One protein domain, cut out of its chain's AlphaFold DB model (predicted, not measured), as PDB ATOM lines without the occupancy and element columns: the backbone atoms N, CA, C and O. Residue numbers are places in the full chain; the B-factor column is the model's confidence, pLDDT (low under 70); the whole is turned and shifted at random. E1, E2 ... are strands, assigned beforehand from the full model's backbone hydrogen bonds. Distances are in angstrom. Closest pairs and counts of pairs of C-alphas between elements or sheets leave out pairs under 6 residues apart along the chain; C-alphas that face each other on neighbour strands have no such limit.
ATOM      1  N   SER A 243      57.997 -59.718-107.781       83.06
ATOM      2  CA  SER A 243      56.959 -60.384-106.985       83.06
ATOM      3  C   SER A 243      57.591 -61.112-105.797       83.06
ATOM      4  O   SER A 243      58.597 -61.809-105.965       83.06
ATOM      5  N   VAL A 244      57.009 -60.968-104.601       84.06
ATOM      6  CA  VAL A 244      57.440 -61.694-103.397       84.06
ATOM      7  C   VAL A 244      56.336 -62.625-102.910       84.06
ATOM      8  O   VAL A 244      55.241 -62.178-102.577       84.06
ATOM      9  N   THR A 245      56.650 -63.915-102.794       84.12
ATOM     10  CA  THR A 245      55.802 -64.907-102.120       84.12
ATOM     11  C   THR A 245      56.343 -65.225-100.726       84.12
ATOM     12  O   THR A 245      57.556 -65.233-100.493       84.12
ATOM     13  N   ALA A 246      55.457 -65.513 -99.775       82.69
ATOM     14  CA  ALA A 246      55.824 -66.159 -98.520       82.69
ATOM     15  C   ALA A 246      56.025 -67.662 -98.769       82.69
ATOM     16  O   ALA A 246      55.148 -68.320 -99.329       82.69
ATOM     17  N   LEU A 247      57.169 -68.198 -98.341       80.38
ATOM     18  CA  LEU A 247      57.487 -69.622 -98.411       80.38
ATOM     19  C   LEU A 247      57.154 -70.301 -97.084       80.38
ATOM     20  O   LEU A 247      57.743 -69.985 -96.045       80.38
ATOM     21  N   PHE A 248      56.283 -71.297 -97.144       75.88
ATOM     22  CA  PHE A 248      55.996 -72.200 -96.039       75.88
ATOM     23  C   PHE A 248      56.725 -73.523 -96.292       75.88
ATOM     24  O   PHE A 248      56.959 -73.914 -97.439       75.88
ATOM     25  N   VAL A 249      57.142 -74.193 -95.216       65.19
ATOM     26  CA  VAL A 249      57.735 -75.531 -95.284       65.19
ATOM     27  C   VAL A 249      56.950 -76.426 -94.343       65.19
ATOM     28  O   VAL A 249      57.033 -76.255 -93.125       65.19
ATOM     29  N   ASP A 250      56.188 -77.352 -94.910       61.19
ATOM     30  CA  ASP A 250      55.401 -78.314 -94.144       61.19
ATOM     31  C   ASP A 250      56.333 -79.292 -93.398       61.19
ATOM     32  O   ASP A 250      57.485 -79.475 -93.815       61.19
ATOM     33  N   PRO A 251      55.877 -79.972 -92.325       46.81
ATOM     34  CA  PRO A 251      56.709 -80.913 -91.561       46.81
ATOM     35  C   PRO A 251      57.369 -82.016 -92.409       46.81
ATOM     36  O   PRO A 251      58.480 -82.443 -92.098       46.81
ATOM     37  N   ASP A 252      56.735 -82.411 -93.518       56.94
ATOM     38  CA  ASP A 252      57.245 -83.387 -94.493       56.94
ATOM     39  C   ASP A 252      58.338 -82.826 -95.434       56.94
ATOM     40  O   ASP A 252      58.799 -83.510 -96.351       56.94
ATOM     41  N   GLY A 253      58.742 -81.563 -95.262       51.31
ATOM     42  CA  GLY A 253      59.757 -80.887 -96.074       51.31
ATOM     43  C   GLY A 253      59.267 -80.371 -97.433       51.31
ATOM     44  O   GLY A 253      60.082 -79.920 -98.242       51.31
ATOM     45  N   ARG A 254      57.956 -80.418 -97.704       65.12
ATOM     46  CA  ARG A 254      57.350 -79.805 -98.897       65.12
ATOM     47  C   ARG A 254      57.310 -78.285 -98.757       65.12
ATOM     48  O   ARG A 254      57.096 -77.772 -97.667       65.12
ATOM     49  N   GLN A 255      57.534 -77.578 -99.866       70.06
ATOM     50  CA  GLN A 255      57.397 -76.123 -99.938       70.06
ATOM     51  C   GLN A 255      56.090 -75.741-100.622       70.06
ATOM     52  O   GLN A 255      55.777 -76.258-101.695       70.06
ATOM     53  N   THR A 256      55.376 -74.806-100.006       75.38
ATOM     54  CA  THR A 256      54.187 -74.147-100.547       75.38
ATOM     55  C   THR A 256      54.406 -72.634-100.529       75.38
ATOM     56  O   THR A 256      55.187 -72.112 -99.728       75.38
ATOM     57  N   GLU A 257      53.767 -71.925-101.458       79.19
ATOM     58  CA  GLU A 257      53.944 -70.482-101.647       79.19
ATOM     59  C   GLU A 257      52.590 -69.776-101.567       79.19
ATOM     60  O   GLU A 257      51.605 -70.275-102.111       79.19
ATOM     61  N   ALA A 258      52.544 -68.611-100.919       76.50
ATOM     62  CA  ALA A 258      51.366 -67.742-100.893       76.50
ATOM     63  C   ALA A 258      51.757 -66.279-101.180       76.50
ATOM     64  O   ALA A 258      52.902 -65.900-100.907       76.50
ATOM     65  N   PRO A 259      50.841 -65.443-101.703       70.50
ATOM     66  CA  PRO A 259      51.058 -63.999-101.791       70.50
ATOM     67  C   PRO A 259      51.235 -63.371-100.398       70.50
ATOM     68  O   PRO A 259      50.811 -63.932 -99.385       70.50
ATOM     69  N   ILE A 260      51.870 -62.201-100.352       75.75
ATOM     70  CA  ILE A 260      52.072 -61.426 -99.119       75.75
ATOM     71  C   ILE A 260      50.977 -60.364 -98.940       75.75
ATOM     72  O   ILE A 260      50.320 -59.963 -99.901       75.75
ATOM     73  N   ALA A 261      50.763 -59.890 -97.710       57.19
ATOM     74  CA  ALA A 261      49.659 -58.981 -97.413       57.19
ATOM     75  C   ALA A 261      49.819 -57.629 -98.140       57.19
ATOM     76  O   ALA A 261      50.854 -56.961 -98.042       57.19
ATOM     77  N   GLY A 262      48.786 -57.237 -98.895       56.72
ATOM     78  CA  GLY A 262      48.766 -56.009 -99.701       56.72
ATOM     79  C   GLY A 262      49.897 -55.906-100.734       56.72
ATOM     80  O   GLY A 262      50.299 -54.794-101.064       56.72
ATOM     81  N   ASP A 263      50.469 -57.038-101.167       61.06
ATOM     82  CA  ASP A 263      51.680 -57.137-101.998       61.06
ATOM     83  C   ASP A 263      52.907 -56.352-101.473       61.06
ATOM     84  O   ASP A 263      53.839 -56.083-102.231       61.06
ATOM     85  N   LYS A 264      52.928 -55.963-100.188       68.62
ATOM     86  CA  LYS A 264      53.960 -55.073 -99.622       68.62
ATOM     87  C   LYS A 264      54.463 -55.492 -98.240       68.62
ATOM     88  O   LYS A 264      55.630 -55.252 -97.921       68.62
ATOM     89  N   TYR A 265      53.605 -56.090 -97.415       75.19
ATOM     90  CA  TYR A 265      53.923 -56.407 -96.023       75.19
ATOM     91  C   TYR A 265      54.484 -57.822 -95.878       75.19
ATOM     92  O   TYR A 265      53.828 -58.824 -96.155       75.19
ATOM     93  N   LEU A 266      55.725 -57.883 -95.410       82.75
ATOM     94  CA  LEU A 266      56.481 -59.089 -95.111       82.75
ATOM     95  C   LEU A 266      56.296 -59.395 -93.624       82.75
ATOM     96  O   LEU A 266      57.132 -59.053 -92.790       82.75
ATOM     97  N   ASP A 267      55.160 -60.001 -93.290       77.94
ATOM     98  CA  ASP A 267      54.794 -60.308 -91.906       77.94
ATOM     99  C   ASP A 267      55.630 -61.467 -91.360       77.94
ATOM    100  O   ASP A 267      55.522 -62.587 -91.856       77.94
ATOM    101  N   ILE A 268      56.464 -61.226 -90.347       84.75
ATOM    102  CA  ILE A 268      57.409 -62.227 -89.816       84.75
ATOM    103  C   ILE A 268      56.910 -62.873 -88.522       84.75
ATOM    104  O   ILE A 268      57.104 -64.075 -88.341       84.75
ATOM    105  N   SER A 269      56.259 -62.112 -87.637       76.25
ATOM    106  CA  SER A 269      55.713 -62.630 -86.376       76.25
ATOM    107  C   SER A 269      54.606 -61.748 -85.813       76.25
ATOM    108  O   SER A 269      54.794 -60.545 -85.668       76.25
ATOM    109  N   ASN A 270      53.492 -62.347 -85.396       64.56
ATOM    110  CA  ASN A 270      52.415 -61.621 -84.719       64.56
ATOM    111  C   ASN A 270      52.681 -61.446 -83.205       64.56
ATOM    112  O   ASN A 270      51.884 -60.812 -82.519       64.56
ATOM    113  N   GLY A 271      53.791 -61.985 -82.685       67.31
ATOM    114  CA  GLY A 271      54.198 -61.853 -81.285       67.31
ATOM    115  C   GLY A 271      55.479 -62.629 -80.972       67.31
ATOM    116  O   GLY A 271      55.525 -63.849 -81.113       67.31
ATOM    117  N   THR A 272      56.518 -61.929 -80.524       76.31
ATOM    118  CA  THR A 272      57.793 -62.504 -80.068       76.31
ATOM    119  C   THR A 272      58.232 -61.775 -78.799       76.31
ATOM    120  O   THR A 272      58.184 -60.546 -78.739       76.31
ATOM    121  N   TYR A 273      58.638 -62.510 -77.764       73.00
ATOM    122  CA  TYR A 273      59.024 -61.904 -76.490       73.00
ATOM    123  C   TYR A 273      60.373 -61.191 -76.592       73.00
ATOM    124  O   TYR A 273      61.294 -61.684 -77.242       73.00
ATOM    125  N   ILE A 274      60.484 -60.044 -75.924       78.31
ATOM    126  CA  ILE A 274      61.735 -59.296 -75.795       78.31
ATOM    127  C   ILE A 274      62.718 -60.111 -74.942       78.31
ATOM    128  O   ILE A 274      62.384 -60.556 -73.843       78.31
ATOM    129  N   ALA A 275      63.930 -60.317 -75.455       75.25
ATOM    130  CA  ALA A 275      65.023 -60.943 -74.719       75.25
ATOM    131  C   ALA A 275      65.665 -59.954 -73.725       75.25
ATOM    132  O   ALA A 275      66.083 -58.862 -74.124       75.25
ATOM    133  N   ASP A 276      65.805 -60.356 -72.457       63.06
ATOM    134  CA  ASP A 276      66.559 -59.587 -71.448       63.06
ATOM    135  C   ASP A 276      68.070 -59.754 -71.659       63.06
ATOM    136  O   ASP A 276      68.861 -58.863 -71.351       63.06
ATOM    137  N   THR A 277      68.485 -60.929 -72.143       63.59
ATOM    138  CA  THR A 277      69.888 -61.318 -72.274       63.59
ATOM    139  C   THR A 277      70.156 -62.048 -73.586       63.59
ATOM    140  O   THR A 277      69.291 -62.715 -74.149       63.59
ATOM    141  N   ASN A 278      71.418 -62.052 -74.020       61.12
ATOM    142  CA  ASN A 278      71.889 -62.862 -75.155       61.12
ATOM    143  C   ASN A 278      71.858 -64.396 -74.900       61.12
ATOM    144  O   ASN A 278      72.413 -65.158 -75.690       61.12
ATOM    145  N   LEU A 279      71.248 -64.853 -73.797       53.81
ATOM    146  CA  LEU A 279      71.004 -66.265 -73.470       53.81
ATOM    147  C   LEU A 279      69.527 -66.669 -73.644       53.81
ATOM    148  O   LEU A 279      69.230 -67.864 -73.673       53.81
ATOM    149  N   ASP A 280      68.610 -65.708 -73.788       64.69
ATOM    150  CA  ASP A 280      67.179 -65.937 -74.019       64.69
ATOM    151  C   ASP A 280      66.931 -66.339 -75.489       64.69
ATOM    152  O   ASP A 280      66.443 -65.557 -76.300       64.69
ATOM    153  N   ILE A 281      67.315 -67.566 -75.860       58.59
ATOM    154  CA  ILE A 281      67.266 -68.072 -77.245       58.59
ATOM    155  C   ILE A 281      66.188 -69.145 -77.466       58.59
ATOM    156  O   ILE A 281      65.902 -69.971 -76.598       58.59
ATOM    157  N   GLY A 282      65.619 -69.176 -78.676       60.59
ATOM    158  CA  GLY A 282      64.649 -70.183 -79.126       60.59
ATOM    159  C   GLY A 282      63.279 -69.608 -79.511       60.59
ATOM    160  O   GLY A 282      63.059 -68.404 -79.455       60.59
ATOM    161  N   LYS A 283      62.333 -70.487 -79.884       61.12
ATOM    162  CA  LYS A 283      61.044 -70.157 -80.547       61.12
ATOM    163  C   LYS A 283      60.117 -69.139 -79.844       61.12
ATOM    164  O   LYS A 283      59.101 -68.778 -80.422       61.12
ATOM    165  N   ARG A 284      60.406 -68.732 -78.602       64.38
ATOM    166  CA  ARG A 284      59.658 -67.694 -77.862       64.38
ATOM    167  C   ARG A 284      60.269 -66.292 -78.021       64.38
ATOM    168  O   ARG A 284      59.525 -65.319 -78.034       64.38
ATOM    169  N   TYR A 285      61.588 -66.209 -78.181       74.56
ATOM    170  CA  TYR A 285      62.364 -64.965 -78.311       74.56
ATOM    171  C   TYR A 285      62.855 -64.714 -79.746       74.56
ATOM    172  O   TYR A 285      63.345 -63.638 -80.080       74.56
ATOM    173  N   GLU A 286      62.707 -65.710 -80.623       81.31
ATOM    174  CA  GLU A 286      63.043 -65.624 -82.037       81.31
ATOM    175  C   GLU A 286      61.889 -66.146 -82.894       81.31
ATOM    176  O   GLU A 286      61.272 -67.167 -82.576       81.31
ATOM    177  N   SER A 287      61.611 -65.488 -84.018       84.06
ATOM    178  CA  SER A 287      60.594 -65.941 -84.973       84.06
ATOM    179  C   SER A 287      61.059 -65.721 -86.409       84.06
ATOM    180  O   SER A 287      61.408 -64.602 -86.784       84.06
ATOM    181  N   SER A 288      61.090 -66.797 -87.202       85.06
ATOM    182  CA  SER A 288      61.627 -66.807 -88.570       85.06
ATOM    183  C   SER A 288      60.549 -67.086 -89.612       85.06
ATOM    184  O   SER A 288      59.801 -68.056 -89.477       85.06
ATOM    185  N   ARG A 289      60.546 -66.327 -90.713       86.31
ATOM    186  CA  ARG A 289      59.727 -66.595 -91.903       86.31
ATOM    187  C   ARG A 289      60.561 -66.513 -93.177       86.31
ATOM    188  O   ARG A 289      61.504 -65.729 -93.274       86.31
ATOM    189  N   LYS A 290      60.218 -67.343 -94.161       86.44
ATOM    190  CA  LYS A 290      60.898 -67.384 -95.458       86.44
ATOM    191  C   LYS A 290      60.060 -66.715 -96.535       86.44
ATOM    192  O   LYS A 290      58.836 -66.799 -96.522       86.44
ATOM    193  N   PHE A 291      60.743 -66.086 -97.480       88.38
ATOM    194  CA  PHE A 291      60.143 -65.399 -98.619       88.38
ATOM    195  C   PHE A 291      60.931 -65.719 -99.890       88.38
ATOM    196  O   PHE A 291      62.115 -66.060 -99.818       88.38
ATOM    197  N   ARG A 292      60.306 -65.595-101.059       87.19
ATOM    198  CA  ARG A 292      60.971 -65.698-102.360       87.19
ATOM    199  C   ARG A 292      60.673 -64.454-103.179       87.19
ATOM    200  O   ARG A 292      59.547 -64.265-103.618       87.19
ATOM    201  N   ALA A 293      61.695 -63.634-103.389       87.12
ATOM    202  CA  ALA A 293      61.644 -62.504-104.305       87.12
ATOM    203  C   ALA A 293      62.040 -62.984-105.706       87.12
ATOM    204  O   ALA A 293      63.111 -63.572-105.881       87.12
ATOM    205  N   THR A 294      61.170 -62.764-106.685       85.31
ATOM    206  CA  THR A 294      61.334 -63.187-108.082       85.31
ATOM    207  C   THR A 294      61.256 -61.966-108.982       85.31
ATOM    208  O   THR A 294      60.280 -61.224-108.904       85.31
ATOM    209  N   ASN A 295      62.257 -61.772-109.843       85.50
ATOM    210  CA  ASN A 295      62.190 -60.768-110.903       85.50
ATOM    211  C   ASN A 295      61.161 -61.250-111.936       85.50
ATOM    212  O   ASN A 295      61.332 -62.316-112.534       85.50
ATOM    213  N   ILE A 296      60.059 -60.510-112.062       80.56
ATOM    214  CA  ILE A 296      58.928 -60.845-112.944       80.56
ATOM    215  C   ILE A 296      58.988 -60.119-114.292       80.56
ATOM    216  O   ILE A 296      58.185 -60.419-115.174       80.56
ATOM    217  N   GLY A 297      59.952 -59.211-114.459       68.25
ATOM    218  CA  GLY A 297      60.255 -58.529-115.704       68.25
ATOM    219  C   GLY A 297      61.256 -59.252-116.613       68.25
ATOM    220  O   GLY A 297      61.397 -60.475-116.599       68.25
ATOM    221  N   SER A 298      61.966 -58.474-117.434       62.19
ATOM    222  CA  SER A 298      62.876 -58.920-118.497       62.19
ATOM    223  C   SER A 298      64.240 -58.208-118.502       62.19
ATOM    224  O   SER A 298      65.228 -58.803-118.946       62.19
ATOM    225  N   THR A 299      64.348 -56.984-117.975       71.44
ATOM    226  CA  THR A 299      65.609 -56.283-117.694       71.44
ATOM    227  C   THR A 299      66.236 -56.722-116.370       71.44
ATOM    228  O   THR A 299      65.607 -57.292-115.476       71.44
ATOM    229  N   VAL A 300      67.561 -56.575-116.327       77.31
ATOM    230  CA  VAL A 300      68.465 -57.340-115.462       77.31
ATOM    231  C   VAL A 300      69.032 -56.447-114.376       77.31
ATOM    232  O   VAL A 300      69.453 -55.326-114.649       77.31
ATOM    233  N   GLN A 301      69.055 -56.960-113.151       78.69
ATOM    234  CA  GLN A 301      68.771 -56.095-112.025       78.69
ATOM    235  C   GLN A 301      69.594 -56.343-110.778       78.69
ATOM    236  O   GLN A 301      69.960 -57.479-110.468       78.69
ATOM    237  N   GLN A 302      69.924 -55.254-110.078       80.06
ATOM    238  CA  GLN A 302      70.988 -55.264-109.089       80.06
ATOM    239  C   GLN A 302      70.474 -55.679-107.720       80.06
ATOM    240  O   GLN A 302      69.717 -54.998-107.039       80.06
ATOM    241  N   ILE A 303      70.952 -56.816-107.256       80.62
ATOM    242  CA  ILE A 303      70.468 -57.413-106.026       80.62
ATOM    243  C   ILE A 303      71.338 -56.765-104.945       80.62
ATOM    244  O   ILE A 303      72.459 -57.200-104.712       80.62
ATOM    245  N   SER A 304      70.844 -55.596-104.484       82.19
ATOM    246  CA  SER A 304      71.180 -54.681-103.289       82.19
ATOM    247  C   SER A 304      70.065 -54.937-100.471       82.19
ATOM    248  O   SER A 304      70.150 -54.158 -99.489       82.19
ATOM    249  N   LEU A 305      69.402 -56.019 -99.887       82.69
ATOM    250  CA  LEU A 305      68.906 -56.289 -98.523       82.69
ATOM    251  C   LEU A 305      70.001 -56.622 -97.483       82.69
ATOM    252  O   LEU A 305      70.623 -57.687 -97.541       82.69
ATOM    253  N   PRO A 306      70.169 -55.808 -96.434       82.00
ATOM    254  CA  PRO A 306      71.096 -56.121 -95.357       82.00
ATOM    255  C   PRO A 306      70.427 -56.947 -94.230       82.00
ATOM    256  O   PRO A 306      69.220 -56.903 -94.032       82.00
ATOM    257  N   SER A 307      71.202 -57.745 -93.483       84.19
ATOM    258  CA  SER A 307      70.762 -58.907 -92.662       84.19
ATOM    259  C   SER A 307      70.487 -58.659 -91.177       84.19
ATOM    260  O   SER A 307      70.634 -59.580 -90.377       84.19
ATOM    261  N   LYS A 308      70.122 -57.435 -90.818       85.75
ATOM    262  CA  LYS A 308      69.762 -56.952 -89.476       85.75
ATOM    263  C   LYS A 308      69.228 -55.518 -89.597       85.75
ATOM    264  O   LYS A 308      69.871 -54.559 -89.179       85.75
ATOM    265  N   LYS A 309      68.081 -55.360 -90.247       82.00
ATOM    266  CA  LYS A 309      67.386 -54.074 -90.316       82.00
ATOM    267  C   LYS A 309      66.565 -53.944 -89.025       82.00
ATOM    268  O   LYS A 309      65.649 -54.732 -88.808       82.00
ATOM    269  N   GLY A 310      66.980 -53.069 -88.107       82.56
ATOM    270  CA  GLY A 310      66.420 -53.023 -86.749       82.56
ATOM    271  C   GLY A 310      66.582 -54.376 -86.025       82.56
ATOM    272  O   GLY A 310      67.671 -54.952 -86.062       82.56
ATOM    273  N   PRO A 311      65.539 -54.942 -85.394       84.38
ATOM    274  CA  PRO A 311      65.562 -56.299 -84.825       84.38
ATOM    275  C   PRO A 311      65.360 -57.439 -85.853       84.38
ATOM    276  O   PRO A 311      65.315 -58.610 -85.461       84.38
ATOM    277  N   PHE A 312      65.227 -57.151 -87.155       88.75
ATOM    278  CA  PHE A 312      64.976 -58.153 -88.201       88.75
ATOM    279  C   PHE A 312      66.258 -58.607 -88.895       88.75
ATOM    280  O   PHE A 312      66.806 -57.892 -89.732       88.75
ATOM    281  N   TYR A 313      66.714 -59.823 -88.606       89.25
ATOM    282  CA  TYR A 313      67.862 -60.441 -89.265       89.25
ATOM    283  C   TYR A 313      67.437 -61.090 -90.596       89.25
ATOM    284  O   TYR A 313      66.421 -61.769 -90.613       89.25
ATOM    285  N   LEU A 314      68.166 -60.926 -91.708       89.81
ATOM    286  CA  LEU A 314      67.779 -61.460 -93.035       89.81
ATOM    287  C   LEU A 314      68.882 -62.325 -93.649       89.81
ATOM    288  O   LEU A 314      69.890 -61.802 -94.094       89.81
ATOM    289  N   GLU A 315      68.698 -63.635 -93.746       86.94
ATOM    290  CA  GLU A 315      69.678 -64.543 -94.358       86.94
ATOM    291  C   GLU A 315      69.235 -65.019 -95.750       86.94
ATOM    292  O   GLU A 315      68.058 -64.954 -96.107       86.94
ATOM    293  N   SER A 316      70.159 -65.577 -96.535       83.50
ATOM    294  CA  SER A 316      69.829 -66.353 -97.733       83.50
ATOM    295  C   SER A 316      70.757 -67.556 -97.890       83.50
ATOM    296  O   SER A 316      71.903 -67.554 -97.454       83.50
ATOM    297  N   VAL A 317      70.278 -68.589 -98.586       76.00
ATOM    298  CA  VAL A 317      71.126 -69.696 -99.075       76.00
ATOM    299  C   VAL A 317      72.055 -69.218-100.212       76.00
ATOM    300  O   VAL A 317      72.997 -69.907-100.595       76.00
ATOM    301  N   GLN A 318      71.787 -68.033-100.763       76.25
ATOM    302  CA  GLN A 318      72.556 -67.376-101.814       76.25
ATOM    303  C   GLN A 318      73.315 -66.164-101.239       76.25
ATOM    304  O   GLN A 318      73.099 -65.747-100.098       76.25
ATOM    305  N   SER A 319      74.189 -65.550-102.043       79.75
ATOM    306  CA  SER A 319      74.647 -64.196-101.724       79.75
ATOM    307  C   SER A 319      73.466 -63.242-101.855       79.75
ATOM    308  O   SER A 319      72.862 -63.160-102.925       79.75
ATOM    309  N   LEU A 320      73.165 -62.535-100.766       82.44
ATOM    310  CA  LEU A 320      72.163 -61.481-100.747       82.44
ATOM    311  C   LEU A 320      72.575 -60.334-101.711       82.44
ATOM    312  O   LEU A 320      71.745 -59.926-102.501       82.44
ATOM    313  N   ASN A 321      73.859 -59.939-101.842       84.06
ATOM    314  CA  ASN A 321      74.301 -59.149-103.016       84.06
ATOM    315  C   ASN A 321      74.448 -60.071-104.231       84.06
ATOM    316  O   ASN A 321      75.307 -60.959-104.207       84.06
ATOM    317  N   ARG A 322      73.714 -59.832-105.320       82.94
ATOM    318  CA  ARG A 322      73.891 -60.544-106.606       82.94
ATOM    319  C   ARG A 322      73.312 -59.746-107.793       82.94
ATOM    320  O   ARG A 322      73.272 -58.518-107.787       82.94
ATOM    321  N   THR A 323      72.826 -60.450-108.809       83.25
ATOM    322  CA  THR A 323      71.979 -59.928-109.892       83.25
ATOM    323  C   THR A 323      70.835 -60.932-110.115       83.25
ATOM    324  O   THR A 323      71.092 -62.138-109.998       83.25
ATOM    325  N   LEU A 324      69.604 -60.487-110.393       81.69
ATOM    326  CA  LEU A 324      68.520 -61.332-110.918       81.69
ATOM    327  C   LEU A 324      68.222 -60.895-112.352       81.69
ATOM    328  O   LEU A 324      68.344 -59.724-112.710       81.69
ATOM    329  N   LYS A 325      67.848 -61.867-113.173       83.62
ATOM    330  CA  LYS A 325      67.271 -61.669-114.507       83.62
ATOM    331  C   LYS A 325      65.794 -62.049-114.447       83.62
ATOM    332  O   LYS A 325      65.402 -62.738-113.506       83.62
ATOM    333  N   GLY A 326      65.028 -61.704-115.479       78.00
ATOM    334  CA  GLY A 326      63.653 -62.179-115.649       78.00
ATOM    335  C   GLY A 326      63.490 -63.672-115.366       78.00
ATOM    336  O   GLY A 326      64.188 -64.503-115.953       78.00
ATOM    337  N   GLY A 327      62.604 -64.005-114.426       74.25
ATOM    338  CA  GLY A 327      62.324 -65.364-113.960       74.25
ATOM    339  C   GLY A 327      63.329 -65.963-112.963       74.25
ATOM    340  O   GLY A 327      63.080 -67.050-112.441       74.25
ATOM    341  N   GLU A 328      64.453 -65.305-112.657       85.06
ATOM    342  CA  GLU A 328      65.324 -65.720-111.549       85.06
ATOM    343  C   GLU A 328      64.741 -65.255-110.198       85.06
ATOM    344  O   GLU A 328      64.110 -64.202-110.097       85.06
ATOM    345  N   SER A 329      65.006 -66.014-109.127       85.75
ATOM    346  CA  SER A 329      64.588 -65.661-107.764       85.75
ATOM    347  C   SER A 329      65.678 -65.838-106.703       85.75
ATOM    348  O   SER A 329      66.591 -66.668-106.825       85.75
ATOM    349  N   ILE A 330      65.552 -65.058-105.627       86.62
ATOM    350  CA  ILE A 330      66.309 -65.182-104.382       86.62
ATOM    351  C   ILE A 330      65.365 -65.596-103.248       86.62
ATOM    352  O   ILE A 330      64.254 -65.088-103.117       86.62
ATOM    353  N   SER A 331      65.792 -66.559-102.428       86.19
ATOM    354  CA  SER A 331      65.045 -66.989-101.239       86.19
ATOM    355  C   SER A 331      65.653 -66.371 -99.984       86.19
ATOM    356  O   SER A 331      66.853 -66.516 -99.745       86.19
ATOM    357  N   LEU A 332      64.819 -65.698 -99.202       88.62
ATOM    358  CA  LEU A 332      65.157 -64.919 -98.016       88.62
ATOM    359  C   LEU A 332      64.649 -65.650 -96.765       88.62
ATOM    360  O   LEU A 332      63.588 -66.271 -96.804       88.62
ATOM    361  N   ASN A 333      65.381 -65.568 -95.660       89.25
ATOM    362  CA  ASN A 333      65.015 -66.114 -94.352       89.25
ATOM    363  C   ASN A 333      65.110 -64.991 -93.317       89.25
ATOM    364  O   ASN A 333      66.201 -64.668 -92.854       89.25
ATOM    365  N   VAL A 334      63.980 -64.369 -92.989       90.69
ATOM    366  CA  VAL A 334      63.925 -63.226 -92.072       90.69
ATOM    367  C   VAL A 334      63.588 -63.713 -90.670       90.69
ATOM    368  O   VAL A 334      62.571 -64.371 -90.487       90.69
ATOM    369  N   THR A 335      64.423 -63.389 -89.686       90.00
ATOM    370  CA  THR A 335      64.271 -63.757 -88.275       90.00
ATOM    371  C   THR A 335      64.205 -62.507 -87.407       90.00
ATOM    372  O   THR A 335      65.187 -61.780 -87.273       90.00
ATOM    373  N   PHE A 336      63.048 -62.263 -86.802       89.75
ATOM    374  CA  PHE A 336      62.843 -61.205 -85.819       89.75
ATOM    375  C   PHE A 336      63.376 -61.661 -84.452       89.75
ATOM    376  O   PHE A 336      63.052 -62.766 -84.003       89.75
ATOM    377  N   ARG A 337      64.226 -60.835 -83.829       88.12
ATOM    378  CA  ARG A 337      64.845 -61.069 -82.511       88.12
ATOM    379  C   ARG A 337      64.891 -59.755 -81.711       88.12
ATOM    380  O   ARG A 337      65.903 -59.051 -81.780       88.12
ATOM    381  N   PRO A 338      63.807 -59.383 -81.014       82.81
ATOM    382  CA  PRO A 338      63.772 -58.175 -80.198       82.81
ATOM    383  C   PRO A 338      64.534 -58.384 -78.880       82.81
ATOM    384  O   PRO A 338      64.381 -59.419 -78.230       82.81
ATOM    385  N   SER A 339      65.333 -57.407 -78.446       80.69
ATOM    386  CA  SER A 339      65.942 -57.412 -77.106       80.69
ATOM    387  C   SER A 339      65.781 -56.069 -76.403       80.69
ATOM    388  O   SER A 339      65.581 -55.040 -77.049       80.69
ATOM    389  N   ILE A 340      65.870 -56.083 -75.071       73.62
ATOM    390  CA  ILE A 340      65.599 -54.921 -74.207       73.62
ATOM    391  C   ILE A 340      66.538 -53.726 -74.473       73.62
ATOM    392  O   ILE A 340      66.224 -52.593 -74.132       73.62
ATOM    393  N   GLU A 341      67.667 -53.966 -75.145       68.25
ATOM    394  CA  GLU A 341      68.621 -52.947 -75.604       68.25
ATOM    395  C   GLU A 341      68.173 -52.191 -76.874       68.25
ATOM    396  O   GLU A 341      68.820 -51.218 -77.254       68.25
ATOM    397  N   ASN A 342      67.154 -52.668 -77.606       66.19
ATOM    398  CA  ASN A 342      66.823 -52.152 -78.946       66.19
ATOM    399  C   ASN A 342      65.344 -52.223 -79.370       66.19
ATOM    400  O   ASN A 342      65.037 -51.806 -80.486       66.19
ATOM    401  N   THR A 343      64.443 -52.775 -78.555       74.00
ATOM    402  CA  THR A 343      63.025 -52.922 -78.916       74.00
ATOM    403  C   THR A 343      62.112 -52.698 -77.708       74.00
ATOM    404  O   THR A 343      62.218 -53.415 -76.716       74.00
ATOM    405  N   GLU A 344      61.176 -51.753 -77.821       70.62
ATOM    406  CA  GLU A 344      60.058 -51.591 -76.880       70.62
ATOM    407  C   GLU A 344      58.864 -52.498 -77.258       70.62
ATOM    408  O   GLU A 344      58.759 -52.923 -78.413       70.62
ATOM    409  N   PRO A 345      57.949 -52.830 -76.324       64.12
ATOM    410  CA  PRO A 345      56.770 -53.643 -76.630       64.12
ATOM    411  C   PRO A 345      55.819 -52.929 -77.601       64.12
ATOM    412  O   PRO A 345      55.385 -51.811 -77.334       64.12
ATOM    413  N   GLY A 346      55.449 -53.581 -78.705       59.81
ATOM    414  CA  GLY A 346      54.606 -52.986 -79.746       59.81
ATOM    415  C   GLY A 346      54.828 -53.584 -81.135       59.81
ATOM    416  O   GLY A 346      55.575 -54.550 -81.302       59.81
ATOM    417  N   VAL A 347      54.169 -53.018 -82.151       71.88
ATOM    418  CA  VAL A 347      54.371 -53.403 -83.558       71.88
ATOM    419  C   VAL A 347      55.594 -52.677 -84.112       71.88
ATOM    420  O   VAL A 347      55.631 -51.453 -84.167       71.88
ATOM    421  N   ILE A 348      56.582 -53.446 -84.562       76.38
ATOM    422  CA  ILE A 348      57.827 -52.961 -85.150       76.38
ATOM    423  C   ILE A 348      57.751 -53.122 -86.670       76.38
ATOM    424  O   ILE A 348      57.456 -54.210 -87.180       76.38
ATOM    425  N   THR A 349      58.048 -52.051 -87.405       78.81
ATOM    426  CA  THR A 349      58.077 -52.046 -88.875       78.81
ATOM    427  C   THR A 349      59.365 -51.451 -89.414       78.81
ATOM    428  O   THR A 349      59.789 -50.392 -88.962       78.81
ATOM    429  N   GLU A 350      59.944 -52.085 -90.430       80.44
ATOM    430  CA  GLU A 350      61.182 -51.641 -91.074       80.44
ATOM    431  C   GLU A 350      61.044 -51.687 -92.603       80.44
ATOM    432  O   GLU A 350      60.729 -52.730 -93.179       80.44
ATOM    433  N   SER A 351      61.275 -50.556 -93.277       76.19
ATOM    434  CA  SER A 351      61.187 -50.474 -94.744       76.19
ATOM    435  C   SER A 351      62.436 -51.063 -95.397       76.19
ATOM    436  O   SER A 351      63.559 -50.819 -94.943       76.19
ATOM    437  N   ILE A 352      62.250 -51.817 -96.482       80.50
ATOM    438  CA  ILE A 352      63.337 -52.502 -97.176       80.50
ATOM    439  C   ILE A 352      63.102 -52.585 -98.696       80.50
ATOM    440  O   ILE A 352      62.047 -53.005 -99.175       80.50
ATOM    441  N   ALA A 353      64.122 -52.193 -99.462       77.06
ATOM    442  CA  ALA A 353      64.084 -52.162-100.921       77.06
ATOM    443  C   ALA A 353      64.347 -53.559-101.507       77.06
ATOM    444  O   ALA A 353      65.499 -53.963-101.698       77.06
ATOM    445  N   ILE A 354      63.273 -54.300-101.799       79.06
ATOM    446  CA  ILE A 354      63.311 -55.532-102.602       79.06
ATOM    447  C   ILE A 354      63.049 -55.150-104.067       79.06
ATOM    448  O   ILE A 354      62.096 -55.607-104.687       79.06
ATOM    449  N   GLY A 355      63.860 -54.228-104.584       77.19
ATOM    450  CA  GLY A 355      63.637 -53.601-105.878       77.19
ATOM    451  C   GLY A 355      64.119 -52.149-105.913       77.19
ATOM    452  O   GLY A 355      64.717 -51.653-104.957       77.19
ATOM    453  N   SER A 356      63.841 -51.466-107.022       66.19
ATOM    454  CA  SER A 356      63.231 -50.143-106.961       66.19
ATOM    455  C   SER A 356      61.813 -50.237-106.361       66.19
ATOM    456  O   SER A 356      61.363 -49.286-105.722       66.19
ATOM    457  N   ASP A 357      61.169 -51.411-106.454       70.12
ATOM    458  CA  ASP A 357      60.064 -51.844-105.587       70.12
ATOM    459  C   ASP A 357      60.449 -51.860-104.080       70.12
ATOM    460  O   ASP A 357      61.540 -52.269-103.670       70.12
ATOM    461  N   GLN A 358      59.519 -51.416-103.226       74.88
ATOM    462  CA  GLN A 358      59.726 -51.153-101.790       74.88
ATOM    463  C   GLN A 358      58.723 -51.913-100.909       74.88
ATOM    464  O   GLN A 358      57.509 -51.767-101.065       74.88
ATOM    465  N   PHE A 359      59.231 -52.654 -99.921       79.94
ATOM    466  CA  PHE A 359      58.466 -53.553 -99.049       79.94
ATOM    467  C   PHE A 359      58.681 -53.205 -97.569       79.94
ATOM    468  O   PHE A 359      59.580 -52.440 -97.224       79.94
ATOM    469  N   ILE A 360      57.845 -53.742 -96.677       80.25
ATOM    470  CA  ILE A 360      57.900 -53.459 -95.233       80.25
ATOM    471  C   ILE A 360      57.979 -54.773 -94.455       80.25
ATOM    472  O   ILE A 360      57.060 -55.585 -94.520       80.25
ATOM    473  N   LEU A 361      59.057 -54.966 -93.694       83.75
ATOM    474  CA  LEU A 361      59.166 -56.002 -92.664       83.75
ATOM    475  C   LEU A 361      58.268 -55.612 -91.485       83.75
ATOM    476  O   LEU A 361      58.325 -54.461 -91.050       83.75
ATOM    477  N   ARG A 362      57.461 -56.539 -90.956       84.38
ATOM    478  CA  ARG A 362      56.568 -56.276 -89.811       84.38
ATOM    479  C   ARG A 362      56.567 -57.433 -88.811       84.38
ATOM    480  O   ARG A 362      56.475 -58.598 -89.208       84.38
ATOM    481  N   ALA A 363      56.662 -57.117 -87.521       79.44
ATOM    482  CA  ALA A 363      56.460 -58.063 -86.422       79.44
ATOM    483  C   ALA A 363      56.083 -57.361 -85.105       79.44
ATOM    484  O   ALA A 363      56.245 -56.151 -84.995       79.44
ATOM    485  N   THR A 364      55.627 -58.112 -84.100       76.94
ATOM    486  CA  THR A 364      55.218 -57.571 -82.786       76.94
ATOM    487  C   THR A 364      56.133 -58.049 -81.653       76.94
ATOM    488  O   THR A 364      56.375 -59.249 -81.520       76.94
ATOM    489  N   ALA A 365      56.608 -57.129 -80.809       74.56
ATOM    490  CA  ALA A 365      57.422 -57.396 -79.620       74.56
ATOM    491  C   ALA A 365      56.590 -57.372 -78.321       74.56
ATOM    492  O   ALA A 365      55.713 -56.522 -78.169       74.56
ATOM    493  N   LEU A 366      56.872 -58.280 -77.376       67.25
ATOM    494  CA  LEU A 366      56.078 -58.488 -76.150       67.25
ATOM    495  C   LEU A 366      56.900 -58.347 -74.853       67.25
ATOM    496  O   LEU A 366      58.050 -58.785 -74.785       67.25
ATOM    497  N   SER A 367      56.280 -57.769 -73.815       62.69
ATOM    498  CA  SER A 367      56.891 -57.471 -72.503       62.69
ATOM    499  C   SER A 367      56.915 -58.662 -71.525       62.69
ATOM    500  O   SER A 367      56.263 -59.677 -71.766       62.69
TER     501      SER A 367
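AT A GLANCE: This is residues 243 to 367 of the 1254 residues of an uncharacterized protein of Myxococcales bacterium (UniProt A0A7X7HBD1). Two strongly twisted sheets lie partly face to face as a sandwich with nearly aligned strands, the larger made of E2, E1, E4, E8 and E6 and the smaller of E3, E10 and E9. The hairpin of E1 and E2 reaches out from the larger sheet as an arm, with its tip at residues 250 to 254, while the small pair E5 and E7 lies toward one end of the long axis and the link of residues 274 to 286 loops at the other. The printed part has 125 residues with ten named strands, E1 to E10 in that order along the chain, and no named helix: the class is all strand. The larger sheet, E2 - E1 - E4 - E8 - E6, and the pair E5 - E7 are antiparallel; the sheet E3 - E10 - E9 is mixed. The whole is compact, with a radius of gyration of the C-alphas of 15.0 A, and spans 47 by 34 by 27 A.

HOW THE PARTS SIT: The largest sheet has E4, residues 287 to 295, and E8, residues 329 to 336, as antiparallel neighbours at 158 degrees, with N 289 and O 334 2.8 A apart, within hydrogen-bond range. On the other side of E8 is the edge strand E6, residues 312 to 316, antiparallel at 148 degrees, with N 335 and O 313 2.7 A apart. On the other side of E4 is E1, residues 243 to 249, antiparallel at 139 degrees, with N 247 and O 290 2.8 A apart. E1 forms a hairpin with the edge strand E2, residues 255 to 259, at 142 degrees, with N 246 and O 258 2.8 A apart. From edge to edge the strands' lines turn by 127 degrees. In the second sheet of the sandwich, two sheets face to face, E10, residues 359 to 366, is the inner strand. It is parallel to E3, residues 265 to 273, at 13 degrees, with N 266 and O 360 2.8 A apart, and forms an antiparallel hairpin with E9, residues 346 to 352, at 158 degrees, with N 348 and O 363 2.8 A apart. The facing parts of the two sheets are 11.0 A centre to centre, and their best planes are 28 degrees apart. Between the sheets, the closest C-alphas of E3 and E4 are those of Ile 268 and Arg 289, 5.4 A. E1 and E2 are both apart from E9 and E10. E5, residues 301 to 303, and E7, residues 322 to 324, are antiparallel neighbours at 140 degrees, with N 301 and O 324 2.9 A apart; the closest C-alphas of E7 and E4 are those of Leu 324 and Asn 295, 6.4 A.

IN THESE COORDINATES: E4 is 26.5 A from first to last C-alpha, beginning at C-alpha 287, (60.594, -65.941, -84.973). E10 is 23.5 A long, E8 22.5 A, E3 20.9 A, E9 19.5 A and E1 19.2 A. E1 begins at C-alpha 243, (56.959, -60.384, -106.985), and E10 ends at C-alpha 366, (56.078, -58.488, -76.150). E2, E6, E5 and E7 are shorter.

THE WHOLE: The two C-alphas farthest apart are those of Asp 276 and Ser 298, 47.2 A. The printed part runs from 243 to 367 without a cut. The link from E3 to E4, 13 residues, is long. The mean pLDDT of the printed part is 76.4, and 30 residues are under 70, among them residues 249 to 254 and 276 to 284.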